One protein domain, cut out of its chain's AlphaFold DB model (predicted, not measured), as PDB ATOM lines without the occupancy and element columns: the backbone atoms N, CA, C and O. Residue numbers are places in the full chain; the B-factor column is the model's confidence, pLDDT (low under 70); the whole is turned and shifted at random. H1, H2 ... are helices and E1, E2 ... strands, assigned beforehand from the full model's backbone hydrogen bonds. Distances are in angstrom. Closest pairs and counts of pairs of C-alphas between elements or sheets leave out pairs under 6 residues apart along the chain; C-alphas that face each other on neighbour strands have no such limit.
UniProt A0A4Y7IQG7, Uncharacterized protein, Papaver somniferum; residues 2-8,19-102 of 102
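AT A GLANCE: This is residues 2 to 8 and 19 to 102 of the 102 residues of an uncharacterized protein of Papaver somniferum (UniProt A0A4Y7IQG7). One long helix, H5, packs with its residues 83 to 91 over a small ribbon of two short parallel strands, E1 and E2, while the loop-rich stretch of residues 19 to 50, with the small helices H2 and H3, lies to one side of them. The short helix H4 packs near the first turns of H5 at one end of the longest axis, and H1, a separate piece beyond a cut, lies at the other end. The printed part has 91 residues with five named helices and two named strands, in the order H1 H2 H3 E1 H4 H5 E2; the sheet's order is E1 E2, and the class is mostly helix. The whole is compact, with a radius of gyration of the C-alphas of 14.1 A, but elongated in outline, with spans of 47 by 25 by 24 A.

HOW THE PARTS SIT: Strands E1, residues 57 to 60, and E2, residues 98 to 101, are parallel neighbours at 22 degrees. C-alphas 58 and 99 face each other at 4.6 A; N 58 and O 98, at 2.8 A, and N 100 and O 58, at 2.9 A, are within hydrogen-bond range. With H4, residues 64 to 67, and H5, residues 73 to 93, they form a strand-helix-strand unit, two parallel neighbour strands joined through helices, with a right-handed crossover. The closest C-alphas of H5 and E2 are those of Ile 88 and Cys 99, 6.7 A apart; H5 and E1 are near each other, with 6 pairs of C-alphas within 10 A. H5 touches H4 with residues 76 to 80 alone, closest at the C-alphas of Lys 76 and Pro 64, 5.7 A. The closest C-alphas of E1 and H3, residues 46 to 50, are those of Thr 58 and Ser 50, 6.1 A. H2, residues 28 to 31, is only just apart from H5, the closest C-alphas being 8.3 A apart. H1, residues 2 to 8, is apart from E1 and H3. Every O i to N i+4 pair is within hydrogen-bond range in H1 and H3, and 14 of 17 are in H5; H2 and H4 are too short for such a pair, and their single O i to N i+3 pair is within range in H2 but not in H4.

IN THESE COORDINATES: E1 spans 10.4 A and E2 10.1 A. H5 spans 31.1 A, from C-alpha 73 at (176.163, -26.417, -178.496) to C-alpha 93 at (149.025, -17.483, -166.202). H4 spans 5.1 A, H3 6.1 A, H2 5.0 A and H1 10.3 A; C-alpha 2 is at (157.111, -25.041, -146.194).

THE WHOLE: The C-alphas of Ile 8 and Thr 72 are the two farthest apart, 47.2 A. Residues 9 to 18 are not printed, and C-alphas 8 and 19 are 26.1 A apart across this cut. The link from H2 to H3, 14 residues, is long. Mean pLDDT of the printed part is 87.4; residues 90 to 102 are under 70, of which 90 to 93 belong to H5 and 98 to 101 to E2.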
ATOM      1  N   ALA A   2     157.343 -26.485-146.047       95.88
ATOM      2  CA  ALA A   2     157.111 -25.041-146.194       95.88
ATOM      3  C   ALA A   2     156.182 -24.418-145.125       95.88
ATOM      4  O   ALA A   2     156.552 -23.432-144.501       95.88
ATOM      5  N   ALA A   3     155.036 -25.044-144.822       96.94
ATOM      6  CA  ALA A   3     154.124 -24.574-143.770       96.94
ATOM      7  C   ALA A   3     154.769 -24.515-142.370       96.94
ATOM      8  O   ALA A   3     154.515 -23.591-141.604       96.94
ATOM      9  N   PHE A   4     155.628 -25.485-142.041       97.94
ATOM     10  CA  PHE A   4     156.351 -25.494-140.771       97.94
ATOM     11  C   PHE A   4     157.369 -24.350-140.718       97.94
ATOM     12  O   PHE A   4     157.381 -23.608-139.743       97.94
ATOM     13  N   VAL A   5     158.143 -24.143-141.789       97.75
ATOM     14  CA  VAL A   5     159.089 -23.017-141.890       97.75
ATOM     15  C   VAL A   5     158.359 -21.680-141.735       97.75
ATOM     16  O   VAL A   5     158.756 -20.859-140.918       97.75
ATOM     17  N   LYS A   6     157.222 -21.498-142.417       96.81
ATOM     18  CA  LYS A   6     156.393 -20.290-142.286       96.81
ATOM     19  C   LYS A   6     155.783 -20.103-140.894       96.81
ATOM     20  O   LYS A   6     155.476 -18.978-140.513       96.81
ATOM     21  N   SER A   7     155.608 -21.178-140.120       97.56
ATOM     22  CA  SER A   7     155.110 -21.078-138.741       97.56
ATOM     23  C   SER A   7     156.145 -20.506-137.767       97.56
ATOM     24  O   SER A   7     155.762 -19.843-136.805       97.56
ATOM     25  N   ILE A   8     157.439 -20.725-138.032       98.12
ATOM     26  CA  ILE A   8     158.552 -20.219-137.211       98.12
ATOM     27  C   ILE A   8     159.121 -18.898-137.741       98.12
ATOM     28  O   ILE A   8     159.571 -18.075-136.948       98.12
ATOM     29  N   GLU A  19     165.026 -28.601-159.703       94.81
ATOM     30  CA  GLU A  19     165.429 -28.363-161.087       94.81
ATOM     31  C   GLU A  19     164.294 -27.843-161.971       94.81
ATOM     32  O   GLU A  19     164.575 -27.155-162.942       94.81
ATOM     33  N   GLY A  20     163.032 -28.135-161.638       93.62
ATOM     34  CA  GLY A  20     161.865 -27.647-162.385       93.62
ATOM     35  C   GLY A  20     161.208 -28.655-163.327       93.62
ATOM     36  O   GLY A  20     160.466 -28.265-164.221       93.62
ATOM     37  N   PHE A  21     161.452 -29.956-163.161       95.38
ATOM     38  CA  PHE A  21     160.855 -30.971-164.034       95.38
ATOM     39  C   PHE A  21     159.331 -31.078-163.889       95.38
ATOM     40  O   PHE A  21     158.777 -31.010-162.789       95.38
ATOM     41  N   TYR A  22     158.653 -31.307-165.013       94.06
ATOM     42  CA  TYR A  22     157.218 -31.586-165.044       94.06
ATOM     43  C   TYR A  22     156.940 -33.055-164.713       94.06
ATOM     44  O   TYR A  22     157.582 -33.951-165.275       94.06
ATOM     45  N   GLY A  23     155.967 -33.286-163.826       92.44
ATOM     46  CA  GLY A  23     155.567 -34.620-163.381       92.44
ATOM     47  C   GLY A  23     154.808 -35.425-164.448       92.44
ATOM     48  O   GLY A  23     154.333 -34.873-165.440       92.44
ATOM     49  N   PRO A  24     154.646 -36.746-164.257       86.38
ATOM     50  CA  PRO A  24     154.103 -37.658-165.269       86.38
ATOM     51  C   PRO A  24     152.595 -37.496-165.508       86.38
ATOM     52  O   PRO A  24     152.079 -37.994-166.502       86.38
ATOM     53  N   ALA A  25     151.889 -36.820-164.598       82.81
ATOM     54  CA  ALA A  25     150.462 -36.532-164.718       82.81
ATOM     55  C   ALA A  25     150.168 -35.258-165.538       82.81
ATOM     56  O   ALA A  25     149.006 -34.886-165.684       82.81
ATOM     57  N   GLU A  26     151.204 -34.580-166.034       82.06
ATOM     58  CA  GLU A  26     151.071 -33.335-166.787       82.06
ATOM     59  C   GLU A  26     150.790 -33.574-168.277       82.06
ATOM     60  O   GLU A  26     151.009 -34.659-168.818       82.06
ATOM     61  N   SER A  27     150.293 -32.539-168.962       79.50
ATOM     62  CA  SER A  27     149.965 -32.634-170.389       79.50
ATOM     63  C   SER A  27     151.191 -32.977-171.241       79.50
ATOM     64  O   SER A  27     152.318 -32.584-170.931       79.50
ATOM     65  N   THR A  28     150.970 -33.639-172.380       74.94
ATOM     66  CA  THR A  28     152.037 -33.997-173.333       74.94
ATOM     67  C   THR A  28     152.882 -32.786-173.734       74.94
ATOM     68  O   THR A  28     154.102 -32.884-173.850       74.94
ATOM     69  N   THR A  29     152.257 -31.612-173.870       78.56
ATOM     70  CA  THR A  29     152.951 -30.353-174.159       78.56
ATOM     71  C   THR A  29     153.939 -29.975-173.053       78.56
ATOM     72  O   THR A  29     155.064 -29.588-173.360       78.56
ATOM     73  N   LYS A  30     153.573 -30.126-171.772       82.94
ATOM     74  CA  LYS A  30     154.464 -29.839-170.634       82.94
ATOM     75  C   LYS A  30     155.563 -30.883-170.483       82.94
ATOM     76  O   LYS A  30     156.723 -30.523-170.307       82.94
ATOM     77  N   LEU A  31     155.235 -32.159-170.667       87.25
ATOM     78  CA  LEU A  31     156.228 -33.233-170.678       87.25
ATOM     79  C   LEU A  31     157.273 -33.054-171.788       87.25
ATOM     80  O   LEU A  31     158.431 -33.399-171.583       87.25
ATOM     81  N   SER A  32     156.906 -32.451-172.925       89.88
ATOM     82  CA  SER A  32     157.850 -32.157-174.015       89.88
ATOM     83  C   SER A  32     158.902 -31.090-173.672       89.88
ATOM     84  O   SER A  32     159.854 -30.911-174.434       89.88
ATOM     85  N   VAL A  33     158.719 -30.337-172.581       93.25
ATOM     86  CA  VAL A  33     159.683 -29.329-172.106       93.25
ATOM     87  C   VAL A  33     160.831 -29.981-171.340       93.25
ATOM     88  O   VAL A  33     161.939 -29.458-171.367       93.25
ATOM     89  N   ASN A  34     160.583 -31.124-170.694       95.12
ATOM     90  CA  ASN A  34     161.604 -31.857-169.955       95.12
ATOM     91  C   ASN A  34     162.790 -32.254-170.856       95.12
ATOM     92  O   ASN A  34     162.593 -32.551-172.037       95.12
ATOM     93  N   PRO A  35     164.010 -32.356-170.296       94.75
ATOM     94  CA  PRO A  35     165.192 -32.749-171.066       94.75
ATOM     95  C   PRO A  35     165.129 -34.206-171.547       94.75
ATOM     96  O   PRO A  35     165.808 -34.594-172.490       94.75
ATOM     97  N   GLY A  36     164.300 -35.038-170.917       93.31
ATOM     98  CA  GLY A  36     164.049 -36.398-171.366       93.31
ATOM     99  C   GLY A  36     162.996 -37.103-170.521       93.31
ATOM    100  O   GLY A  36     162.568 -36.607-169.479       93.31
ATOM    101  N   ASN A  37     162.612 -38.307-170.947       90.44
ATOM    102  CA  ASN A  37     161.587 -39.122-170.278       90.44
ATOM    103  C   ASN A  37     161.946 -39.505-168.833       90.44
ATOM    104  O   ASN A  37     161.071 -39.872-168.054       90.44
ATOM    105  N   TRP A  38     163.232 -39.464-168.478       92.94
ATOM    106  CA  TRP A  38     163.701 -39.726-167.119       92.94
ATOM    107  C   TRP A  38     163.331 -38.593-166.154       92.94
ATOM    108  O   TRP A  38     163.090 -38.855-164.980       92.94
ATOM    109  N   ALA A  39     163.222 -37.352-166.639       94.94
ATOM    110  CA  ALA A  39     163.001 -36.184-165.792       94.94
ATOM    111  C   ALA A  39     161.626 -36.211-165.113       94.94
ATOM    112  O   ALA A  39     161.524 -35.903-163.929       94.94
ATOM    113  N   SER A  40     160.584 -36.693-165.800       93.44
ATOM    114  CA  SER A  40     159.254 -36.877-165.192       93.44
ATOM    115  C   SER A  40     159.196 -38.031-164.186       93.44
ATOM    116  O   SER A  40     158.245 -38.139-163.418       93.44
ATOM    117  N   LYS A  41     160.214 -38.898-164.165       92.94
ATOM    118  CA  LYS A  41     160.335 -40.032-163.236       92.94
ATOM    119  C   LYS A  41     161.292 -39.750-162.077       92.94
ATOM    120  O   LYS A  41     161.523 -40.633-161.260       92.94
ATOM    121  N   SER A  42     161.819 -38.529-161.988       91.06
ATOM    122  CA  SER A  42     162.718 -38.087-160.913       91.06
ATOM    123  C   SER A  42     162.023 -37.940-159.553       91.06
ATOM    124  O   SER A  42     162.692 -37.784-158.538       91.06
ATOM    125  N   GLY A  43     160.684 -37.982-159.521       90.75
ATOM    126  CA  GLY A  43     159.891 -37.749-158.311       90.75
ATOM    127  C   GLY A  43     159.614 -36.271-158.021       90.75
ATOM    128  O   GLY A  43     158.991 -35.964-157.008       90.75
ATOM    129  N   SER A  44     160.035 -35.363-158.907       91.12
ATOM    130  CA  SER A  44     159.719 -33.935-158.842       91.12
ATOM    131  C   SER A  44     158.550 -33.577-159.763       91.12
ATOM    132  O   SER A  44     158.419 -34.116-160.864       91.12
ATOM    133  N   ASP A  45     157.704 -32.654-159.309       92.69
ATOM    134  CA  ASP A  45     156.626 -32.072-160.105       92.69
ATOM    135  C   ASP A  45     156.557 -30.563-159.850       92.69
ATOM    136  O   ASP A  45     156.030 -30.099-158.834       92.69
ATOM    137  N   PHE A  46     157.113 -29.797-160.789       92.44
ATOM    138  CA  PHE A  46     157.175 -28.341-160.732       92.44
ATOM    139  C   PHE A  46     155.799 -27.694-160.541       92.44
ATOM    140  O   PHE A  46     155.658 -26.787-159.723       92.44
ATOM    141  N   LEU A  47     154.767 -28.176-161.243       88.94
ATOM    142  CA  LEU A  47     153.438 -27.561-161.203       88.94
ATOM    143  C   LEU A  47     152.699 -27.862-159.907       88.94
ATOM    144  O   LEU A  47     151.976 -27.004-159.401       88.94
ATOM    145  N   ARG A  48     152.859 -29.065-159.354       90.88
ATOM    146  CA  ARG A  48     152.283 -29.375-158.037       90.88
ATOM    147  C   ARG A  48     152.978 -28.597-156.933       90.88
ATOM    148  O   ARG A  48     152.300 -28.078-156.053       90.88
ATOM    149  N   ASN A  49     154.300 -28.487-157.010       91.94
ATOM    150  CA  ASN A  49     155.093 -27.745-156.040       91.94
ATOM    151  C   ASN A  49     154.782 -26.243-156.065       91.94
ATOM    152  O   ASN A  49     154.667 -25.643-154.998       91.94
ATOM    153  N   SER A  50     154.585 -25.650-157.248       88.75
ATOM    154  CA  SER A  50     154.272 -24.217-157.360       88.75
ATOM    155  C   SER A  50     152.900 -23.846-156.793       88.75
ATOM    156  O   SER A  50     152.713 -22.738-156.314       88.75
ATOM    157  N   LYS A  51     151.941 -24.782-156.798       89.81
ATOM    158  CA  LYS A  51     150.571 -24.556-156.307       89.81
ATOM    159  C   LYS A  51     150.433 -24.609-154.781       89.81
ATOM    160  O   LYS A  51     149.327 -24.453-154.263       89.81
ATOM    161  N   ILE A  52     151.510 -24.882-154.044       92.56
ATOM    162  CA  ILE A  52     151.472 -24.951-152.581       92.56
ATOM    163  C   ILE A  52     151.447 -23.529-152.012       92.56
ATOM    164  O   ILE A  52     152.376 -22.762-152.218       92.56
ATOM    165  N   SER A  53     150.441 -23.206-151.198       92.44
ATOM    166  CA  SER A  53     150.219 -21.849-150.657       92.44
ATOM    167  C   SER A  53     151.339 -21.275-149.780       92.44
ATOM    168  O   SER A  53     151.357 -20.080-149.521       92.44
ATOM    169  N   ASN A  54     152.253 -22.113-149.284       94.81
ATOM    170  CA  ASN A  54     153.392 -21.692-148.457       94.81
ATOM    171  C   ASN A  54     154.697 -21.559-149.266       94.81
ATOM    172  O   ASN A  54     155.768 -21.452-148.669       94.81
ATOM    173  N   ILE A  55     154.617 -21.642-150.596       94.31
ATOM    174  CA  ILE A  55     155.718 -21.387-151.525       94.31
ATOM    175  C   ILE A  55     155.493 -20.002-152.125       94.31
ATOM    176  O   ILE A  55     154.482 -19.776-152.780       94.31
ATOM    177  N   ASP A  56     156.421 -19.078-151.885       93.44
ATOM    178  CA  ASP A  56     156.262 -17.681-152.315       93.44
ATOM    179  C   ASP A  56     156.787 -17.444-153.736       93.44
ATOM    180  O   ASP A  56     156.360 -16.527-154.434       93.44
ATOM    181  N   PHE A  57     157.753 -18.254-154.167       91.69
ATOM    182  CA  PHE A  57     158.325 -18.174-155.501       91.69
ATOM    183  C   PHE A  57     158.781 -19.545-155.978       91.69
ATOM    184  O   PHE A  57     159.074 -20.458-155.199       91.69
ATOM    185  N   THR A  58     158.863 -19.680-157.290       91.00
ATOM    186  CA  THR A  58     159.338 -20.877-157.973       91.00
ATOM    187  C   THR A  58     160.772 -20.693-158.433       91.00
ATOM    188  O   THR A  58     161.200 -19.593-158.784       91.00
ATOM    189  N   SER A  59     161.514 -21.792-158.437       91.88
ATOM    190  CA  SER A  59     162.871 -21.854-158.957       91.88
ATOM    191  C   SER A  59     162.988 -22.995-159.954       91.88
ATOM    192  O   SER A  59     162.319 -24.020-159.801       91.88
ATOM    193  N   VAL A  60     163.863 -22.824-160.937       94.69
ATOM    194  CA  VAL A  60     164.307 -23.902-161.826       94.69
ATOM    195  C   VAL A  60     165.812 -23.816-161.998       94.69
ATOM    196  O   VAL A  60     166.378 -22.723-161.934       94.69
ATOM    197  N   HIS A  61     166.441 -24.960-162.238       95.81
ATOM    198  CA  HIS A  61     167.851 -25.042-162.606       95.81
ATOM    199  C   HIS A  61     167.964 -25.440-164.071       95.81
ATOM    200  O   HIS A  61     167.018 -25.981-164.653       95.81
ATOM    201  N   ILE A  62     169.125 -25.211-164.675       95.19
ATOM    202  CA  ILE A  62     169.388 -25.697-166.022       95.19
ATOM    203  C   ILE A  62     170.837 -26.149-166.205       95.19
ATOM    204  O   ILE A  62     171.777 -25.383-166.031       95.19
ATOM    205  N   TYR A  63     171.017 -27.410-166.612       95.44
ATOM    206  CA  TYR A  63     172.340 -28.006-166.834       95.44
ATOM    207  C   TYR A  63     172.397 -28.756-168.175       95.44
ATOM    208  O   TYR A  63     172.452 -29.989-168.187       95.44
ATOM    209  N   PRO A  64     172.389 -28.055-169.328       94.62
ATOM    210  CA  PRO A  64     172.294 -28.695-170.643       94.62
ATOM    211  C   PRO A  64     173.457 -29.652-170.918       94.62
ATOM    212  O   PRO A  64     173.266 -30.703-171.521       94.62
ATOM    213  N   ASP A  65     174.654 -29.325-170.428       94.00
ATOM    214  CA  ASP A  65     175.832 -30.181-170.576       94.00
ATOM    215  C   ASP A  65     175.754 -31.476-169.763       94.00
ATOM    216  O   ASP A  65     176.346 -32.478-170.152       94.00
ATOM    217  N   HIS A  66     175.000 -31.481-168.660       94.50
ATOM    218  CA  HIS A  66     174.782 -32.683-167.856       94.50
ATOM    219  C   HIS A  66     173.600 -33.504-168.390       94.50
ATOM    220  O   HIS A  66     173.651 -34.733-168.429       94.50
ATOM    221  N   TRP A  67     172.529 -32.838-168.818       95.19
ATOM    222  CA  TRP A  67     171.311 -33.502-169.278       95.19
ATOM    223  C   TRP A  67     171.441 -34.104-170.680       95.19
ATOM    224  O   TRP A  67     170.763 -35.089-170.977       95.19
ATOM    225  N   PHE A  68     172.322 -33.552-171.520       95.06
ATOM    226  CA  PHE A  68     172.526 -33.990-172.896       95.06
ATOM    227  C   PHE A  68     173.992 -34.319-173.175       95.06
ATOM    228  O   PHE A  68     174.841 -33.430-173.265       95.06
ATOM    229  N   LYS A  69     174.275 -35.613-173.371       90.12
ATOM    230  CA  LYS A  69     175.620 -36.103-173.714       90.12
ATOM    231  C   LYS A  69     175.964 -35.912-175.192       90.12
ATOM    232  O   LYS A  69     177.098 -35.571-175.501       90.12
ATOM    233  N   ASP A  70     174.969 -36.055-176.067       92.88
ATOM    234  CA  ASP A  70     175.180 -36.179-177.517       92.88
ATOM    235  C   ASP A  70     174.631 -34.989-178.330       92.88
ATOM    236  O   ASP A  70     174.520 -35.074-179.547       92.88
ATOM    237  N   GLN A  71     174.268 -33.880-177.673       93.62
ATOM    238  CA  GLN A  71     173.767 -32.673-178.346       93.62
ATOM    239  C   GLN A  71     174.873 -31.660-178.634       93.62
ATOM    240  O   GLN A  71     175.782 -31.457-177.820       93.62
ATOM    241  N   THR A  72     174.738 -30.960-179.759       96.81
ATOM    242  CA  THR A  72     175.616 -29.842-180.112       96.81
ATOM    243  C   THR A  72     175.378 -28.635-179.203       96.81
ATOM    244  O   THR A  72     174.377 -28.529-178.486       96.81
ATOM    245  N   ARG A  73     176.302 -27.672-179.242       95.25
ATOM    246  CA  ARG A  73     176.163 -26.417-178.496       95.25
ATOM    247  C   ARG A  73     174.913 -25.646-178.927       95.25
ATOM    248  O   ARG A  73     174.217 -25.086-178.085       95.25
ATOM    249  N   GLU A  74     174.618 -25.626-180.221       96.62
ATOM    250  CA  GLU A  74     173.474 -24.918-180.795       96.62
ATOM    251  C   GLU A  74     172.146 -25.545-180.354       96.62
ATOM    252  O   GLU A  74     171.192 -24.828-180.052       96.62
ATOM    253  N   GLU A  75     172.080 -26.875-180.273       96.50
ATOM    254  CA  GLU A  75     170.910 -27.598-179.762       96.50
ATOM    255  C   GLU A  75     170.686 -27.322-178.274       96.50
ATOM    256  O   GLU A  75     169.567 -26.999-177.867       96.50
ATOM    257  N   LYS A  76     171.761 -27.344-177.475       95.94
ATOM    258  CA  LYS A  76     171.719 -26.994-176.049       95.94
ATOM    259  C   LYS A  76     171.238 -25.558-175.826       95.94
ATOM    260  O   LYS A  76     170.410 -25.329-174.948       95.94
ATOM    261  N   LEU A  77     171.694 -24.596-176.634       96.12
ATOM    262  CA  LEU A  77     171.244 -23.199-176.555       96.12
ATOM    263  C   LEU A  77     169.754 -23.049-176.892       96.12
ATOM    264  O   LEU A  77     169.027 -22.382-176.158       96.12
ATOM    265  N   LYS A  78     169.278 -23.720-177.948       96.19
ATOM    266  CA  LYS A  78     167.843 -23.749-178.285       96.19
ATOM    267  C   LYS A  78     167.009 -24.370-177.167       96.19
ATOM    268  O   LYS A  78     165.910 -23.901-176.874       96.19
ATOM    269  N   TYR A  79     167.527 -25.416-176.528       95.75
ATOM    270  CA  TYR A  79     166.876 -26.011-175.371       95.75
ATOM    271  C   TYR A  79     166.806 -25.032-174.192       95.75
ATOM    272  O   TYR A  79     165.749 -24.919-173.578       95.75
ATOM    273  N   VAL A  80     167.885 -24.299-173.898       95.75
ATOM    274  CA  VAL A  80     167.914 -23.288-172.826       95.75
ATOM    275  C   VAL A  80     166.835 -22.237-173.032       95.75
ATOM    276  O   VAL A  80     166.063 -21.965-172.116       95.75
ATOM    277  N   GLU A  81     166.729 -21.698-174.243       94.94
ATOM    278  CA  GLU A  81     165.684 -20.735-174.587       94.94
ATOM    279  C   GLU A  81     164.285 -21.328-174.363       94.94
ATOM    280  O   GLU A  81     163.464 -20.744-173.649       94.94
ATOM    281  N   LYS A  82     164.030 -22.533-174.892       94.19
ATOM    282  CA  LYS A  82     162.756 -23.240-174.698       94.19
ATOM    283  C   LYS A  82     162.445 -23.462-173.216       94.19
ATOM    284  O   LYS A  82     161.297 -23.276-172.804       94.19
ATOM    285  N   TRP A  83     163.436 -23.869-172.425       94.81
ATOM    286  CA  TRP A  83     163.301 -24.126-170.993       94.81
ATOM    287  C   TRP A  83     162.898 -22.856-170.246       94.81
ATOM    288  O   TRP A  83     161.894 -22.856-169.533       94.81
ATOM    289  N   VAL A  84     163.624 -21.762-170.474       92.88
ATOM    290  CA  VAL A  84     163.381 -20.452-169.857       92.88
ATOM    291  C   VAL A  84     161.986 -19.934-170.216       92.88
ATOM    292  O   VAL A  84     161.190 -19.639-169.323       92.88
ATOM    293  N   VAL A  85     161.648 -19.887-171.507       91.94
ATOM    294  CA  VAL A  85     160.352 -19.370-171.978       91.94
ATOM    295  C   VAL A  85     159.195 -20.195-171.419       91.94
ATOM    296  O   VAL A  85     158.230 -19.629-170.911       91.94
ATOM    297  N   SER A  86     159.306 -21.526-171.419       90.31
ATOM    298  CA  SER A  86     158.233 -22.407-170.939       90.31
ATOM    299  C   SER A  86     157.912 -22.221-169.451       90.31
ATOM    300  O   SER A  86     156.749 -22.363-169.055       90.31
ATOM    301  N   HIS A  87     158.920 -21.905-168.629       89.56
ATOM    302  CA  HIS A  87     158.752 -21.643-167.196       89.56
ATOM    303  C   HIS A  87     158.326 -20.198-166.909       89.56
ATOM    304  O   HIS A  87     157.546 -19.969-165.983       89.56
ATOM    305  N   ILE A  88     158.738 -19.232-167.736       86.00
ATOM    306  CA  ILE A  88     158.268 -17.841-167.642       86.00
ATOM    307  C   ILE A  88     156.815 -17.705-168.107       86.00
ATOM    308  O   ILE A  88     156.034 -17.011-167.460       86.00
ATOM    309  N   ASP A  89     156.395 -18.355-169.192       78.75
ATOM    310  CA  ASP A  89     155.014 -18.237-169.680       78.75
ATOM    311  C   ASP A  89     153.992 -18.800-168.685       78.75
ATOM    312  O   ASP A  89     152.839 -18.366-168.659       78.75
ATOM    313  N   ARG A  90     154.412 -19.685-167.771       64.56
ATOM    314  CA  ARG A  90     153.581 -20.063-166.623       64.56
ATOM    315  C   ARG A  90     153.324 -18.883-165.680       64.56
ATOM    316  O   ARG A  90     152.179 -18.720-165.260       64.56
ATOM    317  N   ARG A  91     154.321 -18.027-165.415       55.62
ATOM    318  CA  ARG A  91     154.151 -16.771-164.652       55.62
ATOM    319  C   ARG A  91     153.020 -15.924-165.227       55.62
ATOM    320  O   ARG A  91     152.236 -15.342-164.493       55.62
ATOM    321  N   ARG A  92     152.903 -15.855-166.558       55.88
ATOM    322  CA  ARG A  92     151.841 -15.068-167.210       55.88
ATOM    323  C   ARG A  92     150.436 -15.598-166.918       55.88
ATOM    324  O   ARG A  92     149.491 -14.827-166.991       55.88
ATOM    325  N   GLN A  93     150.302 -16.880-166.583       56.91
ATOM    326  CA  GLN A  93     149.025 -17.483-166.202       56.91
ATOM    327  C   GLN A  93     148.709 -17.299-164.706       56.91
ATOM    328  O   GLN A  93     147.535 -17.232-164.367       56.91
ATOM    329  N   ASN A  94     149.727 -17.181-163.837       55.81
ATOM    330  CA  ASN A  94     149.600 -16.881-162.401       55.81
ATOM    331  C   ASN A  94     150.557 -15.730-162.007       55.81
ATOM    332  O   ASN A  94     151.689 -15.997-161.601       55.81
ATOM    333  N   PRO A  95     150.136 -14.458-162.125       53.09
ATOM    334  CA  PRO A  95     151.021 -13.303-161.952       53.09
ATOM    335  C   PRO A  95     151.547 -13.084-160.522       53.09
ATOM    336  O   PRO A  95     152.467 -12.289-160.351       53.09
ATOM    337  N   GLU A  96     151.005 -13.781-159.519       52.31
ATOM    338  CA  GLU A  96     151.445 -13.692-158.116       52.31
ATOM    339  C   GLU A  96     152.640 -14.607-157.778       52.31
ATOM    340  O   GLU A  96     153.266 -14.435-156.739       52.31
ATOM    341  N   GLU A  97     153.008 -15.543-158.661       56.28
ATOM    342  CA  GLU A  97     154.141 -16.457-158.457       56.28
ATOM    343  C   GLU A  97     155.392 -15.910-159.175       56.28
ATOM    344  O   GLU A  97     155.494 -15.963-160.403       56.28
ATOM    345  N   ALA A  98     156.376 -15.386-158.436       57.06
ATOM    346  CA  ALA A  98     157.679 -15.057-159.022       57.06
ATOM    347  C   ALA A  98     158.403 -16.352-159.450       57.06
ATOM    348  O   ALA A  98     158.376 -17.345-158.727       57.06
ATOM    349  N   CYS A  99     159.037 -16.366-160.626       62.19
ATOM    350  CA  CYS A  99     159.858 -17.485-161.101       62.19
ATOM    351  C   CYS A  99     161.286 -16.990-161.321       62.19
ATOM    352  O   CYS A  99     161.506 -16.090-162.136       62.19
ATOM    353  N   THR A 100     162.233 -17.558-160.578       63.06
ATOM    354  CA  THR A 100     163.656 -17.222-160.660       63.06
ATOM    355  C   THR A 100     164.414 -18.387-161.282       63.06
ATOM    356  O   THR A 100     164.237 -19.540-160.895       63.06
ATOM    357  N   ILE A 101     165.249 -18.088-162.271       65.56
ATOM    358  CA  ILE A 101     166.056 -19.082-162.979       65.56
ATOM    359  C   ILE A 101     167.484 -18.956-162.459       65.56
ATOM    360  O   ILE A 101     168.035 -17.853-162.497       65.56
ATOM    361  N   TYR A 102     168.034 -20.063-161.960       54.03
ATOM    362  CA  TYR A 102     169.405 -20.159-161.453       54.03
ATOM    363  C   TYR A 102     170.260 -21.061-162.346       54.03
ATOM    364  O   TYR A 102     169.722 -22.060-162.886       54.03
TER     365      TYR A 102